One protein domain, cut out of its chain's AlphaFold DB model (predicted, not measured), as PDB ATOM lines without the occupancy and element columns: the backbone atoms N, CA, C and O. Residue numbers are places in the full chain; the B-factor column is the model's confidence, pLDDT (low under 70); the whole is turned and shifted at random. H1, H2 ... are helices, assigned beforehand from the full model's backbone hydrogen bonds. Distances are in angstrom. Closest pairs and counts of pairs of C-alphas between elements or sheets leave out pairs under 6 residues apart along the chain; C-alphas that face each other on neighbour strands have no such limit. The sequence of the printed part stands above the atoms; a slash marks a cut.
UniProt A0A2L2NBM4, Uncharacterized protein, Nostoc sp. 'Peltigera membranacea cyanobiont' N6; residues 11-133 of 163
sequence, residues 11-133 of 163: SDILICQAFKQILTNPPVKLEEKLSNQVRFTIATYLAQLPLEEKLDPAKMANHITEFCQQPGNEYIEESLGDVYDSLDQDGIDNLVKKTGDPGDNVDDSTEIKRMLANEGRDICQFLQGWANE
ATOM      1  N   SER A  11      98.612  -7.862-119.061       87.94
ATOM      2  CA  SER A  11      99.996  -7.452-118.817       87.94
ATOM      3  C   SER A  11     100.543  -6.495-119.883       87.94
ATOM      4  O   SER A  11     101.240  -5.546-119.531       87.94
ATOM      5  N   ASP A  12     100.231  -6.690-121.167       93.00
ATOM      6  CA  ASP A  12     100.746  -5.840-122.249       93.00
ATOM      7  C   ASP A  12     100.121  -4.441-122.191       93.00
ATOM      8  O   ASP A  12     100.802  -3.420-122.338       93.00
ATOM      9  N   ILE A  13      98.812  -4.385-121.923       93.12
ATOM     10  CA  ILE A  13      98.087  -3.124-121.740       93.12
ATOM     11  C   ILE A  13      98.623  -2.402-120.504       93.12
ATOM     12  O   ILE A  13      98.873  -1.196-120.562       93.12
ATOM     13  N   LEU A  14      98.842  -3.126-119.403       93.81
ATOM     14  CA  LEU A  14      99.387  -2.570-118.168       93.81
ATOM     15  C   LEU A  14     100.807  -2.031-118.355       93.81
ATOM     16  O   LEU A  14     101.086  -0.938-117.873       93.81
ATOM     17  N   ILE A  15     101.679  -2.710-119.108       96.38
ATOM     18  CA  ILE A  15     103.017  -2.196-119.451       96.38
ATOM     19  C   ILE A  15     102.903  -0.885-120.236       96.38
ATOM     20  O   ILE A  15     103.538   0.113-119.885       96.38
ATOM     21  N   CYS A  16     102.058  -0.850-121.271       96.56
ATOM     22  CA  CYS A  16     101.824   0.366-122.053       96.56
ATOM     23  C   CYS A  16     101.293   1.512-121.174       96.56
ATOM     24  O   CYS A  16     101.740   2.658-121.288       96.56
ATOM     25  N   GLN A  17     100.355   1.205-120.277       95.62
ATOM     26  CA  GLN A  17      99.755   2.169-119.362       95.62
ATOM     27  C   GLN A  17     100.760   2.680-118.324       95.62
ATOM     28  O   GLN A  17     100.818   3.885-118.075       95.62
ATOM     29  N   ALA A  18     101.565   1.794-117.739       96.00
ATOM     30  CA  ALA A  18     102.607   2.149-116.784       96.00
ATOM     31  C   ALA A  18     103.631   3.086-117.430       96.00
ATOM     32  O   ALA A  18     103.959   4.143-116.886       96.00
ATOM     33  N   PHE A  19     104.051   2.772-118.656       97.50
ATOM     34  CA  PHE A  19     104.963   3.626-119.405       97.50
ATOM     35  C   PHE A  19     104.345   4.994-119.725       97.50
ATOM     36  O   PHE A  19     104.983   6.028-119.532       97.50
ATOM     37  N   LYS A  20     103.066   5.041-120.114       96.88
ATOM     38  CA  LYS A  20     102.327   6.305-120.270       96.88
ATOM     39  C   LYS A  20     102.318   7.131-118.978       96.88
ATOM     40  O   LYS A  20     102.501   8.351-119.040       96.88
ATOM     41  N   GLN A  21     102.122   6.507-117.817       95.06
ATOM     42  CA  GLN A  21     102.165   7.212-116.532       95.06
ATOM     43  C   GLN A  21     103.554   7.775-116.241       95.06
ATOM     44  O   GLN A  21     103.663   8.947-115.893       95.06
ATOM     45  N   ILE A  22     104.607   7.000-116.493       95.25
ATOM     46  CA  ILE A  22     105.997   7.451-116.362       95.25
ATOM     47  C   ILE A  22     106.275   8.703-117.202       95.25
ATOM     48  O   ILE A  22     106.921   9.636-116.731       95.25
ATOM     49  N   LEU A  23     105.791   8.751-118.443       95.06
ATOM     50  CA  LEU A  23     106.074   9.877-119.337       95.06
ATOM     51  C   LEU A  23     105.291  11.148-118.977       95.06
ATOM     52  O   LEU A  23     105.798  12.260-119.182       95.06
ATOM     53  N   THR A  24     104.075  10.983-118.452       93.12
ATOM     54  CA  THR A  24     103.150  12.083-118.131       93.12
ATOM     55  C   THR A  24     103.354  12.636-116.729       93.12
ATOM     56  O   THR A  24     103.451  13.847-116.567       93.12
ATOM     57  N   ASN A  25     103.450  11.754-115.736       92.56
ATOM     58  CA  ASN A  25     103.578  12.070-114.318       92.56
ATOM     59  C   ASN A  25     104.641  11.150-113.693       92.56
ATOM     60  O   ASN A  25     104.294  10.222-112.957       92.56
ATOM     61  N   PRO A  26     105.931  11.356-114.010       90.00
ATOM     62  CA  PRO A  26     106.988  10.492-113.509       90.00
ATOM     63  C   PRO A  26     107.048  10.507-111.978       90.00
ATOM     64  O   PRO A  26     106.873  11.565-111.367       90.00
ATOM     65  N   PRO A  27     107.375   9.371-111.334       89.25
ATOM     66  CA  PRO A  27     107.766   9.376-109.932       89.25
ATOM     67  C   PRO A  27     108.908  10.372-109.699       89.25
ATOM     68  O   PRO A  27     109.816  10.472-110.521       89.25
ATOM     69  N   VAL A  28     108.921  11.062-108.555       87.19
ATOM     70  CA  VAL A  28     109.907  12.125-108.250       87.19
ATOM     71  C   VAL A  28     111.356  11.673-108.490       87.19
ATOM     72  O   VAL A  28     112.153  12.393-109.081       87.19
ATOM     73  N   LYS A  29     111.692  10.439-108.093       83.62
ATOM     74  CA  LYS A  29     113.034   9.858-108.284       83.62
ATOM     75  C   LYS A  29     113.420   9.688-109.760       83.62
ATOM     76  O   LYS A  29     114.605   9.695-110.092       83.62
ATOM     77  N   LEU A  30     112.429   9.483-110.624       88.75
ATOM     78  CA  LEU A  30     112.594   9.327-112.063       88.75
ATOM     79  C   LEU A  30     112.587  10.680-112.778       88.75
ATOM     80  O   LEU A  30     113.311  10.852-113.756       88.75
ATOM     81  N   GLU A  31     111.810  11.649-112.290       88.06
ATOM     82  CA  GLU A  31     111.688  12.983-112.884       88.06
ATOM     83  C   GLU A  31     113.051  13.675-113.029       88.06
ATOM     84  O   GLU A  31     113.378  14.181-114.102       88.06
ATOM     85  N   GLU A  32     113.896  13.591-112.000       86.12
ATOM     86  CA  GLU A  32     115.260  14.139-112.019       86.12
ATOM     87  C   GLU A  32     116.163  13.480-113.082       86.12
ATOM     88  O   GLU A  32     117.128  14.088-113.551       86.12
ATOM     89  N   LYS A  33     115.850  12.241-113.484       87.81
ATOM     90  CA  LYS A  33     116.607  11.454-114.471       87.81
ATOM     91  C   LYS A  33     116.023  11.538-115.885       87.81
ATOM     92  O   LYS A  33     116.761  11.367-116.858       87.81
ATOM     93  N   LEU A  34     114.733  11.854-116.033       87.62
ATOM     94  CA  LEU A  34     114.046  12.067-117.315       87.62
ATOM     95  C   LEU A  34     114.377  13.434-117.932       87.62
ATOM     96  O   LEU A  34     113.507  14.254-118.228       87.62
ATOM     97  N   SER A  35     115.668  13.662-118.168       88.81
ATOM     98  CA  SER A  35     116.151  14.847-118.872       88.81
ATOM     99  C   SER A  35     115.565  14.955-120.287       88.81
ATOM    100  O   SER A  35     115.170  13.961-120.900       88.81
ATOM    101  N   ASN A  36     115.612  16.157-120.870       89.06
ATOM    102  CA  ASN A  36     115.199  16.395-122.261       89.06
ATOM    103  C   ASN A  36     115.920  15.479-123.267       89.06
ATOM    104  O   ASN A  36     115.378  15.159-124.324       89.06
ATOM    105  N   GLN A  37     117.155  15.061-122.966       89.50
ATOM    106  CA  GLN A  37     117.879  14.116-123.811       89.50
ATOM    107  C   GLN A  37     117.262  12.719-123.738       89.50
ATOM    108  O   GLN A  37     117.056  12.112-124.783       89.50
ATOM    109  N   VAL A  38     116.935  12.241-122.537       91.94
ATOM    110  CA  VAL A  38     116.303  10.931-122.332       91.94
ATOM    111  C   VAL A  38     114.909  10.908-122.955       91.94
ATOM    112  O   VAL A  38     114.616  10.005-123.735       91.94
ATOM    113  N   ARG A  39     114.085  11.938-122.711       93.50
ATOM    114  CA  ARG A  39     112.759  12.080-123.342       93.50
ATOM    115  C   ARG A  39     112.847  12.032-124.865       93.50
ATOM    116  O   ARG A  39     112.110  11.290-125.504       93.50
ATOM    117  N   PHE A  40     113.814  12.740-125.447       93.44
ATOM    118  CA  PHE A  40     114.046  12.696-126.888       93.44
ATOM    119  C   PHE A  40     114.497  11.319-127.393       93.44
ATOM    120  O   PHE A  40     114.075  10.905-128.473       93.44
ATOM    121  N   THR A  41     115.347  10.610-126.647       95.12
ATOM    122  CA  THR A  41     115.750   9.238-126.985       95.12
ATOM    123  C   THR A  41     114.542   8.303-127.002       95.12
ATOM    124  O   THR A  41     114.355   7.592-127.988       95.12
ATOM    125  N   ILE A  42     113.680   8.368-125.981       96.44
ATOM    126  CA  ILE A  42     112.433   7.588-125.921       96.44
ATOM    127  C   ILE A  42     111.536   7.935-127.114       96.44
ATOM    128  O   ILE A  42     111.098   7.051-127.845       96.44
ATOM    129  N   ALA A  43     111.308   9.226-127.361       96.62
ATOM    130  CA  ALA A  43     110.468   9.688-128.461       96.62
ATOM    131  C   ALA A  43     110.992   9.228-129.832       96.62
ATOM    132  O   ALA A  43     110.223   8.799-130.690       96.62
ATOM    133  N   THR A  44     112.312   9.268-130.029       96.38
ATOM    134  CA  THR A  44     112.959   8.789-131.256       96.38
ATOM    135  C   THR A  44     112.761   7.287-131.428       96.38
ATOM    136  O   THR A  44     112.411   6.851-132.521       96.38
ATOM    137  N   TYR A  45     112.942   6.513-130.357       96.88
ATOM    138  CA  TYR A  45     112.750   5.067-130.372       96.88
ATOM    139  C   TYR A  45     111.300   4.701-130.733       96.88
ATOM    140  O   TYR A  45     111.069   3.991-131.710       96.88
ATOM    141  N   LEU A  46     110.312   5.289-130.047       96.81
ATOM    142  CA  LEU A  46     108.886   5.046-130.315       96.81
ATOM    143  C   LEU A  46     108.451   5.471-131.726       96.81
ATOM    144  O   LEU A  46     107.612   4.814-132.346       96.81
ATOM    145  N   ALA A  47     109.005   6.565-132.254       94.12
ATOM    146  CA  ALA A  47     108.668   7.050-133.591       94.12
ATOM    147  C   ALA A  47     109.228   6.159-134.714       94.12
ATOM    148  O   ALA A  47     108.671   6.158-135.819       94.12
ATOM    149  N   GLN A  48     110.301   5.410-134.443       95.00
ATOM    150  CA  GLN A  48     110.963   4.516-135.399       95.00
ATOM    151  C   GLN A  48     110.326   3.128-135.500       95.00
ATOM    152  O   GLN A  48     110.698   2.371-136.395       95.00
ATOM    153  N   LEU A  49     109.359   2.806-134.637       94.88
ATOM    154  CA  LEU A  49     108.668   1.520-134.687       94.88
ATOM    155  C   LEU A  49     107.978   1.289-136.052       94.88
ATOM    156  O   LEU A  49     107.511   2.251-136.681       94.88
ATOM    157  N   PRO A  50     107.872   0.031-136.517       94.62
ATOM    158  CA  PRO A  50     107.064  -0.324-137.681       94.62
ATOM    159  C   PRO A  50     105.607   0.126-137.524       94.62
ATOM    160  O   PRO A  50     105.052   0.131-136.423       94.62
ATOM    161  N   LEU A  51     104.967   0.529-138.625       89.88
ATOM    162  CA  LEU A  51     103.632   1.141-138.592       89.88
ATOM    163  C   LEU A  51     102.578   0.203-137.991       89.88
ATOM    164  O   LEU A  51     101.705   0.647-137.250       89.88
ATOM    165  N   GLU A  52     102.683  -1.078-138.310       89.25
ATOM    166  CA  GLU A  52     101.822  -2.152-137.835       89.25
ATOM    167  C   GLU A  52     101.968  -2.426-136.331       89.25
ATOM    168  O   GLU A  52     101.039  -2.935-135.715       89.25
ATOM    169  N   GLU A  53     103.088  -2.029-135.722       92.88
ATOM    170  CA  GLU A  53     103.382  -2.262-134.303       92.88
ATOM    171  C   GLU A  53     103.038  -1.050-133.430       92.88
ATOM    172  O   GLU A  53     102.804  -1.179-132.232       92.88
ATOM    173  N   LYS A  54     102.938   0.142-134.031       92.19
ATOM    174  CA  LYS A  54     102.669   1.404-133.324       92.19
ATOM    175  C   LYS A  54     101.338   1.459-132.584       92.19
ATOM    176  O   LYS A  54     101.195   2.291-131.694       92.19
ATOM    177  N   LEU A  55     100.364   0.654-132.999       92.75
ATOM    178  CA  LEU A  55      99.005   0.632-132.450       92.75
ATOM    179  C   LEU A  55      98.615  -0.741-131.889       92.75
ATOM    180  O   LEU A  55      97.457  -0.931-131.516       92.75
ATOM    181  N   ASP A  56      99.556  -1.684-131.864       94.12
ATOM    182  CA  ASP A  56      99.373  -3.014-131.296       94.12
ATOM    183  C   ASP A  56      99.950  -3.019-129.868       94.12
ATOM    184  O   ASP A  56     101.162  -2.848-129.711       94.12
ATOM    185  N   PRO A  57      99.120  -3.194-128.821       92.94
ATOM    186  CA  PRO A  57      99.579  -3.113-127.434       92.94
ATOM    187  C   PRO A  57     100.623  -4.164-127.072       92.94
ATOM    188  O   PRO A  57     101.570  -3.852-126.358       92.94
ATOM    189  N   ALA A  58     100.501  -5.385-127.595       93.94
ATOM    190  CA  ALA A  58     101.452  -6.453-127.309       93.94
ATOM    191  C   ALA A  58     102.815  -6.147-127.937       93.94
ATOM    192  O   ALA A  58     103.865  -6.295-127.309       93.94
ATOM    193  N   LYS A  59     102.831  -5.664-129.182       95.81
ATOM    194  CA  LYS A  59     104.076  -5.244-129.839       95.81
ATOM    195  C   LYS A  59     104.685  -4.021-129.167       95.81
ATOM    196  O   LYS A  59     105.884  -4.017-128.903       95.81
ATOM    197  N   MET A  60     103.873  -3.021-128.841       96.44
ATOM    198  CA  MET A  60     104.316  -1.822-128.134       96.44
ATOM    199  C   MET A  60     104.926  -2.161-126.768       96.44
ATOM    200  O   MET A  60     106.010  -1.676-126.455       96.44
ATOM    201  N   ALA A  61     104.278  -3.025-125.982       96.38
ATOM    202  CA  ALA A  61     104.774  -3.465-124.681       96.38
ATOM    203  C   ALA A  61     106.132  -4.171-124.785       96.38
ATOM    204  O   ALA A  61     107.030  -3.894-123.986       96.38
ATOM    205  N   ASN A  62     106.316  -5.021-125.801       96.12
ATOM    206  CA  ASN A  62     107.608  -5.656-126.067       96.12
ATOM    207  C   ASN A  62     108.694  -4.612-126.355       96.12
ATOM    208  O   ASN A  62     109.738  -4.639-125.712       96.12
ATOM    209  N   HIS A  63     108.431  -3.639-127.231       97.69
ATOM    210  CA  HIS A  63     109.385  -2.559-127.527       97.69
ATOM    211  C   HIS A  63     109.709  -1.695-126.308       97.69
ATOM    212  O   HIS A  63     110.861  -1.336-126.084       97.69
ATOM    213  N   ILE A  64     108.710  -1.370-125.486       97.56
ATOM    214  CA  ILE A  64     108.921  -0.636-124.230       97.56
ATOM    215  C   ILE A  64     109.836  -1.432-123.298       97.56
ATOM    216  O   ILE A  64     110.787  -0.875-122.748       97.56
ATOM    217  N   THR A  65     109.566  -2.725-123.139       96.31
ATOM    218  CA  THR A  65     110.353  -3.614-122.279       96.31
ATOM    219  C   THR A  65     111.790  -3.717-122.781       96.31
ATOM    220  O   THR A  65     112.726  -3.485-122.018       96.31
ATOM    221  N   GLU A  66     111.972  -3.967-124.080       96.75
ATOM    222  CA  GLU A  66     113.285  -4.014-124.723       96.75
ATOM    223  C   GLU A  66     114.053  -2.707-124.535       96.75
ATOM    224  O   GLU A  66     115.240  -2.739-124.223       96.75
ATOM    225  N   PHE A  67     113.393  -1.557-124.693       96.56
ATOM    226  CA  PHE A  67     114.005  -0.255-124.457       96.56
ATOM    227  C   PHE A  67     114.477  -0.100-123.010       96.56
ATOM    228  O   PHE A  67     115.609   0.327-122.778       96.56
ATOM    229  N   CYS A  68     113.631  -0.443-122.037       95.88
ATOM    230  CA  CYS A  68     113.953  -0.295-120.618       95.88
ATOM    231  C   CYS A  68     115.119  -1.198-120.191       95.88
ATOM    232  O   CYS A  68     115.935  -0.781-119.378       95.88
ATOM    233  N   GLN A  69     115.249  -2.376-120.804       95.75
ATOM    234  CA  GLN A  69     116.330  -3.334-120.543       95.75
ATOM    235  C   GLN A  69     117.675  -2.957-121.183       95.75
ATOM    236  O   GLN A  69     118.684  -3.637-120.968       95.75
ATOM    237  N   GLN A  70     117.733  -1.899-122.000       95.31
ATOM    238  CA  GLN A  70     119.000  -1.450-122.576       95.31
ATOM    239  C   GLN A  70     119.933  -0.891-121.486       95.31
ATOM    240  O   GLN A  70     119.473  -0.190-120.582       95.31
ATOM    241  N   PRO A  71     121.257  -1.120-121.591       94.25
ATOM    242  CA  PRO A  71     122.219  -0.558-120.648       94.25
ATOM    243  C   PRO A  71     122.082   0.963-120.516       94.25
ATOM    244  O   PRO A  71     122.102   1.683-121.519       94.25
ATOM    245  N   GLY A  72     121.996   1.451-119.280       89.88
ATOM    246  CA  GLY A  72     121.784   2.864-118.965       89.88
ATOM    247  C   GLY A  72     120.321   3.279-118.782       89.88
ATOM    248  O   GLY A  72     120.089   4.443-118.457       89.88
ATOM    249  N   ASN A  73     119.354   2.368-118.958       94.31
ATOM    250  CA  ASN A  73     117.925   2.613-118.732       94.31
ATOM    251  C   ASN A  73     117.375   1.903-117.478       94.31
ATOM    252  O   ASN A  73     116.164   1.880-117.270       94.31
ATOM    253  N   GLU A  74     118.239   1.400-116.594       94.00
ATOM    254  CA  GLU A  74     117.857   0.577-115.434       94.00
ATOM    255  C   GLU A  74     116.883   1.309-114.497       94.00
ATOM    256  O   GLU A  74     115.992   0.718-113.899       94.00
ATOM    257  N   TYR A  75     117.013   2.633-114.393       92.25
ATOM    258  CA  TYR A  75     116.121   3.458-113.577       92.25
ATOM    259  C   TYR A  75     114.714   3.615-114.185       92.25
ATOM    260  O   TYR A  75     113.758   3.892-113.459       92.25
ATOM    261  N   ILE A  76     114.588   3.482-115.511       94.75
ATOM    262  CA  ILE A  76     113.302   3.465-116.218       94.75
ATOM    263  C   ILE A  76     112.665   2.090-116.036       94.75
ATOM    264  O   ILE A  76     111.480   2.028-115.735       94.75
ATOM    265  N   GLU A  77     113.454   1.018-116.157       95.69
ATOM    266  CA  GLU A  77     113.009  -0.356-115.905       95.69
ATOM    267  C   GLU A  77     112.471  -0.531-114.478       95.69
ATOM    268  O   GLU A  77     111.348  -0.997-114.309       95.69
ATOM    269  N   GLU A  78     113.215  -0.081-113.463       94.69
ATOM    270  CA  GLU A  78     112.778  -0.119-112.059       94.69
ATOM    271  C   GLU A  78     111.453   0.635-111.869       94.69
ATOM    272  O   GLU A  78     110.498   0.102-111.309       94.69
ATOM    273  N   SER A  79     111.357   1.853-112.413       95.00
ATOM    274  CA  SER A  79     110.132   2.653-112.299       95.00
ATOM    275  C   SER A  79     108.953   2.030-113.049       95.00
ATOM    276  O   SER A  79     107.810   2.179-112.620       95.00
ATOM    277  N   LEU A  80     109.213   1.365-114.179       95.88
ATOM    278  CA  LEU A  80     108.194   0.655-114.945       95.88
ATOM    279  C   LEU A  80     107.629  -0.500-114.128       95.88
ATOM    280  O   LEU A  80     106.410  -0.621-114.063       95.88
ATOM    281  N   GLY A  81     108.494  -1.283-113.477       94.12
ATOM    282  CA  GLY A  81     108.089  -2.349-112.563       94.12
ATOM    283  C   GLY A  81     107.234  -1.827-111.408       94.12
ATOM    284  O   GLY A  81     106.126  -2.312-111.211       94.12
ATOM    285  N   ASP A  82     107.684  -0.775-110.718       94.38
ATOM    286  CA  ASP A  82     106.951  -0.192-109.585       94.38
ATOM    287  C   ASP A  82     105.540   0.291-109.975       94.38
ATOM    288  O   ASP A  82     104.559   0.059-109.261       94.38
ATOM    289  N   VAL A  83     105.420   0.985-111.114       93.81
ATOM    290  CA  VAL A  83     104.125   1.482-111.604       93.81
ATOM    291  C   VAL A  83     103.259   0.330-112.111       93.81
ATOM    292  O   VAL A  83     102.055   0.325-111.858       93.81
ATOM    293  N   TYR A  84     103.852  -0.647-112.801       93.44
ATOM    294  CA  TYR A  84     103.156  -1.848-113.253       93.44
ATOM    295  C   TYR A  84     102.556  -2.611-112.073       93.44
ATOM    296  O   TYR A  84     101.355  -2.862-112.080       93.44
ATOM    297  N   ASP A  85     103.345  -2.903-111.037       92.19
ATOM    298  CA  ASP A  85     102.895  -3.653-109.861       92.19
ATOM    299  C   ASP A  85     101.741  -2.934-109.149       92.19
ATOM    300  O   ASP A  85     100.785  -3.569-108.702       92.19
ATOM    301  N   SER A  86     101.787  -1.597-109.080       90.56
ATOM    302  CA  SER A  86     100.680  -0.804-108.537       90.56
ATOM    303  C   SER A  86      99.410  -0.924-109.382       90.56
ATOM    304  O   SER A  86      98.315  -0.996-108.828       90.56
ATOM    305  N   LEU A  87      99.533  -0.921-110.710       89.06
ATOM    306  CA  LEU A  87      98.387  -1.040-111.611       89.06
ATOM    307  C   LEU A  87      97.817  -2.460-111.650       89.06
ATOM    308  O   LEU A  87      96.603  -2.623-111.739       89.06
ATOM    309  N   ASP A  88      98.673  -3.476-111.569       86.44
ATOM    310  CA  ASP A  88      98.277  -4.883-111.519       86.44
ATOM    311  C   ASP A  88      97.512  -5.193-110.223       86.44
ATOM    312  O   ASP A  88      96.473  -5.852-110.257       86.44
ATOM    313  N   GLN A  89      97.942  -4.616-109.092       84.12
ATOM    314  CA  GLN A  89      97.200  -4.684-107.825       84.12
ATOM    315  C   GLN A  89      95.809  -4.046-107.912       84.12
ATOM    316  O   GLN A  89      94.852  -4.583-107.347       84.12
ATOM    317  N   ASP A  90      95.689  -2.914-108.609       79.75
ATOM    318  CA  ASP A  90      94.401  -2.264-108.863       79.75
ATOM    319  C   ASP A  90      93.534  -3.077-109.845       79.75
ATOM    320  O   ASP A  90      92.304  -2.997-109.801       79.75
ATOM    321  N   GLY A  91      94.163  -3.880-110.702       77.19
ATOM    322  CA  GLY A  91      93.531  -4.745-111.686       77.19
ATOM    323  C   GLY A  91      93.113  -4.019-112.969       77.19
ATOM    324  O   GLY A  91      92.671  -2.864-112.963       77.19
ATOM    325  N   ILE A  92      93.184  -4.740-114.093       78.56
ATOM    326  CA  ILE A  92      92.836  -4.227-115.429       78.56
ATOM    327  C   ILE A  92      91.379  -3.729-115.516       78.56
ATOM    328  O   ILE A  92      91.074  -2.789-116.250       78.56
ATOM    329  N   ASP A  93      90.479  -4.280-114.697       72.38
ATOM    330  CA  ASP A  93      89.074  -3.870-114.624       72.38
ATOM    331  C   ASP A  93      88.905  -2.389-114.261       72.38
ATOM    332  O   ASP A  93      87.939  -1.752-114.682       72.38
ATOM    333  N   ASN A  94      89.831  -1.808-113.491       74.75
ATOM    334  CA  ASN A  94      89.792  -0.384-113.148       74.75
ATOM    335  C   ASN A  94      90.132   0.523-114.338       74.75
ATOM    336  O   ASN A  94      89.753   1.698-114.342       74.75
ATOM    337  N   LEU A  95      90.806  -0.018-115.355       73.19
ATOM    338  CA  LEU A  95      91.027   0.647-116.634       73.19
ATOM    339  C   LEU A  95      89.700   0.749-117.412       73.19
ATOM    340  O   LEU A  95      89.360   1.817-117.914       73.19
ATOM    341  N   VAL A  96      88.901  -0.326-117.407       68.38
ATOM    342  CA  VAL A  96      87.618  -0.434-118.134       68.38
ATOM    343  C   VAL A  96      86.466   0.281-117.414       68.38
ATOM    344  O   VAL A  96      85.640   0.938-118.040       68.38
ATOM    345  N   LYS A  97      86.415   0.240-116.077       63.34
ATOM    346  CA  LYS A  97      85.349   0.891-115.284       63.34
ATOM    347  C   LYS A  97      85.321   2.416-115.405       63.34
ATOM    348  O   LYS A  97      84.306   3.027-115.088       63.34
ATOM    349  N   LYS A  98      86.402   3.054-115.865       54.78
ATOM    350  CA  LYS A  98      86.413   4.504-116.126       54.78
ATOM    351  C   LYS A  98      85.604   4.907-117.364       54.78
ATOM    352  O   LYS A  98      85.336   6.096-117.517       54.78
ATOM    353  N   THR A  99      85.207   3.963-118.223       51.28
ATOM    354  CA  THR A  99      84.558   4.254-119.515       51.28
ATOM    355  C   THR A  99      83.130   3.706-119.661       51.28
ATOM    356  O   THR A  99      82.453   4.087-120.615       51.28
ATOM    357  N   GLY A 100      82.632   2.884-118.725       45.69
ATOM    358  CA  GLY A 100      81.304   2.248-118.804       45.69
ATOM    359  C   GLY A 100      80.305   2.695-117.725       45.69
ATOM    360  O   GLY A 100      80.615   2.674-116.537       45.69
ATOM    361  N   ASP A 101      79.090   3.068-118.143       49.38
ATOM    362  CA  ASP A 101      77.913   3.294-117.284       49.38
ATOM    363  C   ASP A 101      77.448   1.950-116.671       49.38
ATOM    364  O   ASP A 101      77.399   0.949-117.397       49.38
ATOM    365  N   PRO A 102      77.116   1.856-115.366       49.22
ATOM    366  CA  PRO A 102      76.787   0.592-114.719       49.22
ATOM    367  C   PRO A 102      75.319   0.247-114.993       49.22
ATOM    368  O   PRO A 102      74.455   0.435-114.139       49.22
ATOM    369  N   GLY A 103      75.025  -0.196-116.215       50.12
ATOM    370  CA  GLY A 103      73.651  -0.430-116.663       50.12
ATOM    371  C   GLY A 103      73.361  -1.818-117.217       50.12
ATOM    372  O   GLY A 103      72.292  -2.356-116.942       50.12
ATOM    373  N   ASP A 104      74.286  -2.425-117.956       48.56
ATOM    374  CA  ASP A 104      73.906  -3.486-118.883       48.56
ATOM    375  C   ASP A 104      74.728  -4.764-118.676       48.56
ATOM    376  O   ASP A 104      75.913  -4.837-118.979       48.56
ATOM    377  N   ASN A 105      74.057  -5.790-118.139       51.19
ATOM    378  CA  ASN A 105      74.530  -7.173-118.122       51.19
ATOM    379  C   ASN A 105      74.444  -7.726-119.556       51.19
ATOM    380  O   ASN A 105      73.405  -8.267-119.950       51.19
ATOM    381  N   VAL A 106      75.503  -7.585-120.348       48.75
ATOM    382  CA  VAL A 106      75.598  -8.147-121.705       48.75
ATOM    383  C   VAL A 106      76.864  -8.972-121.781       48.75
ATOM    384  O   VAL A 106      77.942  -8.412-121.689       48.75
ATOM    385  N   ASP A 107      76.704 -10.293-121.930       51.84
ATOM    386  CA  ASP A 107      77.743 -11.295-122.231       51.84
ATOM    387  C   ASP A 107      79.190 -10.812-121.977       51.84
ATOM    388  O   ASP A 107      79.974 -10.568-122.902       51.84
ATOM    389  N   ASP A 108      79.487 -10.613-120.683       58.47
ATOM    390  CA  ASP A 108      80.526  -9.704-120.175       58.47
ATOM    391  C   ASP A 108      81.906  -9.934-120.807       58.47
ATOM    392  O   ASP A 108      82.679  -9.004-121.011       58.47
ATOM    393  N   SER A 109      82.246 -11.173-121.171       66.94
ATOM    394  CA  SER A 109      83.605 -11.505-121.610       66.94
ATOM    395  C   SER A 109      83.975 -10.928-122.981       66.94
ATOM    396  O   SER A 109      85.116 -10.503-123.173       66.94
ATOM    397  N   THR A 110      83.053 -10.906-123.948       72.19
ATOM    398  CA  THR A 110      83.371 -10.432-125.311       72.19
ATOM    399  C   THR A 110      83.415  -8.907-125.364       72.19
ATOM    400  O   THR A 110      84.279  -8.324-126.022       72.19
ATOM    401  N   GLU A 111      82.508  -8.254-124.639       75.06
ATOM    402  CA  GLU A 111      82.474  -6.801-124.534       75.06
ATOM    403  C   GLU A 111      83.687  -6.258-123.772       75.06
ATOM    404  O   GLU A 111      84.361  -5.364-124.292       75.06
ATOM    405  N   ILE A 112      84.044  -6.856-122.630       75.44
ATOM    406  CA  ILE A 112      85.241  -6.478-121.866       75.44
ATOM    407  C   ILE A 112      86.500  -6.620-122.728       75.44
ATOM    408  O   ILE A 112      87.296  -5.686-122.803       75.44
ATOM    409  N   LYS A 113      86.662  -7.727-123.467       77.69
ATOM    410  CA  LYS A 113      87.806  -7.909-124.383       77.69
ATOM    411  C   LYS A 113      87.889  -6.814-125.443       77.69
ATOM    412  O   LYS A 113      88.972  -6.315-125.737       77.69
ATOM    413  N   ARG A 114      86.750  -6.421-126.021       81.69
ATOM    414  CA  ARG A 114      86.693  -5.330-127.003       81.69
ATOM    415  C   ARG A 114      87.066  -3.987-126.368       81.69
ATOM    416  O   ARG A 114      87.795  -3.217-126.987       81.69
ATOM    417  N   MET A 115      86.577  -3.709-125.160       83.38
ATOM    418  CA  MET A 115      86.913  -2.490-124.419       83.38
ATOM    419  C   MET A 115      88.408  -2.428-124.099       83.38
ATOM    420  O   MET A 115      89.035  -1.408-124.363       83.38
ATOM    421  N   LEU A 116      88.996  -3.533-123.639       83.19
ATOM    422  CA  LEU A 116      90.432  -3.645-123.374       83.19
ATOM    423  C   LEU A 116      91.275  -3.454-124.638       83.19
ATOM    424  O   LEU A 116      92.251  -2.708-124.623       83.19
ATOM    425  N   ALA A 117      90.879  -4.065-125.757       85.31
ATOM    426  CA  ALA A 117      91.570  -3.879-127.031       85.31
ATOM    427  C   ALA A 117      91.531  -2.416-127.513       85.31
ATOM    428  O   ALA A 117      92.514  -1.922-128.074       85.31
ATOM    429  N   ASN A 118      90.413  -1.716-127.291       88.38
ATOM    430  CA  ASN A 118      90.298  -0.290-127.598       88.38
ATOM    431  C   ASN A 118      91.174   0.553-126.665       88.38
ATOM    432  O   ASN A 118      91.941   1.374-127.151       88.38
ATOM    433  N   GLU A 119      91.132   0.300-125.358       89.44
ATOM    434  CA  GLU A 119      91.940   1.031-124.376       89.44
ATOM    435  C   GLU A 119      93.441   0.856-124.644       89.44
ATOM    436  O   GLU A 119      94.189   1.832-124.697       89.44
ATOM    437  N   GLY A 120      93.889  -0.373-124.919       91.44
ATOM    438  CA  GLY A 120      95.270  -0.637-125.318       91.44
ATOM    439  C   GLY A 120      95.671   0.150-126.570       91.44
ATOM    440  O   GLY A 120      96.749   0.750-126.611       91.44
ATOM    441  N   ARG A 121      94.800   0.197-127.587       93.00
ATOM    442  CA  ARG A 121      95.034   0.989-128.803       93.00
ATOM    443  C   ARG A 121      95.120   2.482-128.494       93.00
ATOM    444  O   ARG A 121      96.015   3.143-129.016       93.00
ATOM    445  N   ASP A 122      94.232   3.003-127.660       93.81
ATOM    446  CA  ASP A 122      94.186   4.419-127.290       93.81
ATOM    447  C   ASP A 122      95.437   4.828-126.497       93.81
ATOM    448  O   ASP A 122      96.013   5.896-126.728       93.81
ATOM    449  N   ILE A 123      95.944   3.950-125.626       95.50
ATOM    450  CA  ILE A 123      97.236   4.139-124.954       95.50
ATOM    451  C   ILE A 123      98.378   4.169-125.976       95.50
ATOM    452  O   ILE A 123      99.221   5.066-125.923       95.50
ATOM    453  N   CYS A 124      98.403   3.245-126.939       96.81
ATOM    454  CA  CYS A 124      99.423   3.245-127.990       96.81
ATOM    455  C   CYS A 124      99.377   4.531-128.833       96.81
ATOM    456  O   CYS A 124     100.416   5.137-129.104       96.81
ATOM    457  N   GLN A 125      98.177   5.004-129.189       96.69
ATOM    458  CA  GLN A 125      97.990   6.286-129.874       96.69
ATOM    459  C   GLN A 125      98.525   7.452-129.045       96.69
ATOM    460  O   GLN A 125      99.211   8.319-129.589       96.69
ATOM    461  N   PHE A 126      98.261   7.457-127.737       97.38
ATOM    462  CA  PHE A 126      98.801   8.463-126.831       97.38
ATOM    463  C   PHE A 126     100.333   8.468-126.847       97.38
ATOM    464  O   PHE A 126     100.933   9.525-127.024       97.38
ATOM    465  N   LEU A 127     100.972   7.303-126.710       98.00
ATOM    466  CA  LEU A 127     102.435   7.183-126.698       98.00
ATOM    467  C   LEU A 127     103.060   7.695-128.004       98.00
ATOM    468  O   LEU A 127     104.063   8.408-127.982       98.00
ATOM    469  N   GLN A 128     102.440   7.386-129.145       97.50
ATOM    470  CA  GLN A 128     102.869   7.897-130.446       97.50
ATOM    471  C   GLN A 128     102.645   9.411-130.580       97.50
ATOM    472  O   GLN A 128     103.492  10.113-131.133       97.50
ATOM    473  N   GLY A 129     101.529   9.931-130.064       96.44
ATOM    474  CA  GLY A 129     101.252  11.367-129.996       96.44
ATOM    475  C   GLY A 129     102.312  12.106-129.183       96.44
ATOM    476  O   GLY A 129     102.954  13.019-129.701       96.44
ATOM    477  N   TRP A 130     102.576  11.628-127.966       97.00
ATOM    478  CA  TRP A 130     103.615  12.155-127.085       97.00
ATOM    479  C   TRP A 130     104.994  12.155-127.760       97.00
ATOM    480  O   TRP A 130     105.682  13.175-127.776       97.00
ATOM    481  N   ALA A 131     105.380  11.045-128.398       96.50
ATOM    482  CA  ALA A 131     106.662  10.949-129.093       96.50
ATOM    483  C   ALA A 131     106.781  11.996-130.215       96.50
ATOM    484  O   ALA A 131     107.800  12.675-130.346       96.50
ATOM    485  N   ASN A 132     105.723  12.178-131.008       95.19
ATOM    486  CA  ASN A 132     105.706  13.187-132.064       95.19
ATOM    487  C   ASN A 132     105.811  14.614-131.509       95.19
ATOM    488  O   ASN A 132     106.523  15.436-132.090       95.19
ATOM    489  N   GLU A 133     105.141  14.913-130.396       94.38
ATOM    490  CA  GLU A 133     105.210  16.221-129.737       94.38
ATOM    491  C   GLU A 133     106.629  16.536-129.248       94.38
ATOM    492  O   GLU A 133     107.158  17.608-129.554       94.38
TER     493      GLU A 133
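AT A GLANCE: This is residues 11 to 133 of the 163 residues of an uncharacterized protein of Nostoc sp. 'Peltigera membranacea cyanobiont' N6 (UniProt A0A2L2NBM4). What shape do these coordinates make? H1 is the core of a compact body of crossed helices: H4 and H5 cross it steeply, and H7, the longest, runs past it at a smaller angle. H3 packs on the last part of H7, and residues 101 to 111, a loop with the first residues of H7, stick out. What is it built of? The 123 printed residues hold seven named helices, H1 to H7 in chain order, and no named strand: the class is all helix. The whole is compact, with a radius of gyration of the C-alphas of 15.1 A, but elongated, spanning 48 by 31 by 22 A.

HOW THE PARTS SIT: What touches the first helix? H1, residues 11 to 24, touches H4, residues 57 to 68, at a steep tilt of 57 degrees, the same way; the closest C-alphas, of Asp 12 and Ala 58, are 5.1 A apart. It touches H5, residues 74 to 90, at a steep tilt of 62 degrees, opposite ways, with the C-alphas of Ala 18 and Tyr 84 closest at 5.4 A. Residues 116 to 127 of H7, residues 108 to 133, touch H1 at a tilt of 34.9 degrees, only just shallow, the same way, closest at the C-alphas of Ile 13 and Gly 120, 5.2 A. What else meets H7, the hub? It touches H3, residues 36 to 47, with its residues 127 to 132 alone, the C-alphas of Ala 43 and Ala 131 closest at 4.1 A. H6, residues 93 to 96, touches H7, the C-alphas of Val 96 and Met 115 closest at 6.7 A. H2, residues 28 to 31, only just touches H5, with 3 pairs of C-alphas within 8 A, closest at Leu 30 and Tyr 75, 7.0 A. How do the backbones run? Every O i to N i+4 pair is within hydrogen-bond range in H1, H3, H4, H5 and H7; H2 and H6 are too short for such a pair, and each has its 1 O i to N i+3 pair within range.

IN THESE COORDINATES: Where do the first and last helices lie? H1 begins at C-alpha 11, (99.996, -7.452, -118.817), and H7 ends at C-alpha 133, (105.210, 16.221, -129.737). How long are the helices? H7 measures 37.1 A from first to last C-alpha, H5 24.5 A, H1 19.8 A, H4 16.2 A and H3 16.1 A.

THE WHOLE: How far does it reach? The two C-alphas farthest apart, of Pro 71 and Gly 103, are 48.7 A apart, and the printed part has no cut. Which link is long, and where is confidence low? The link from H6 to H7, 11 residues, is long; pLDDT is under 70 at residues 96 to 109.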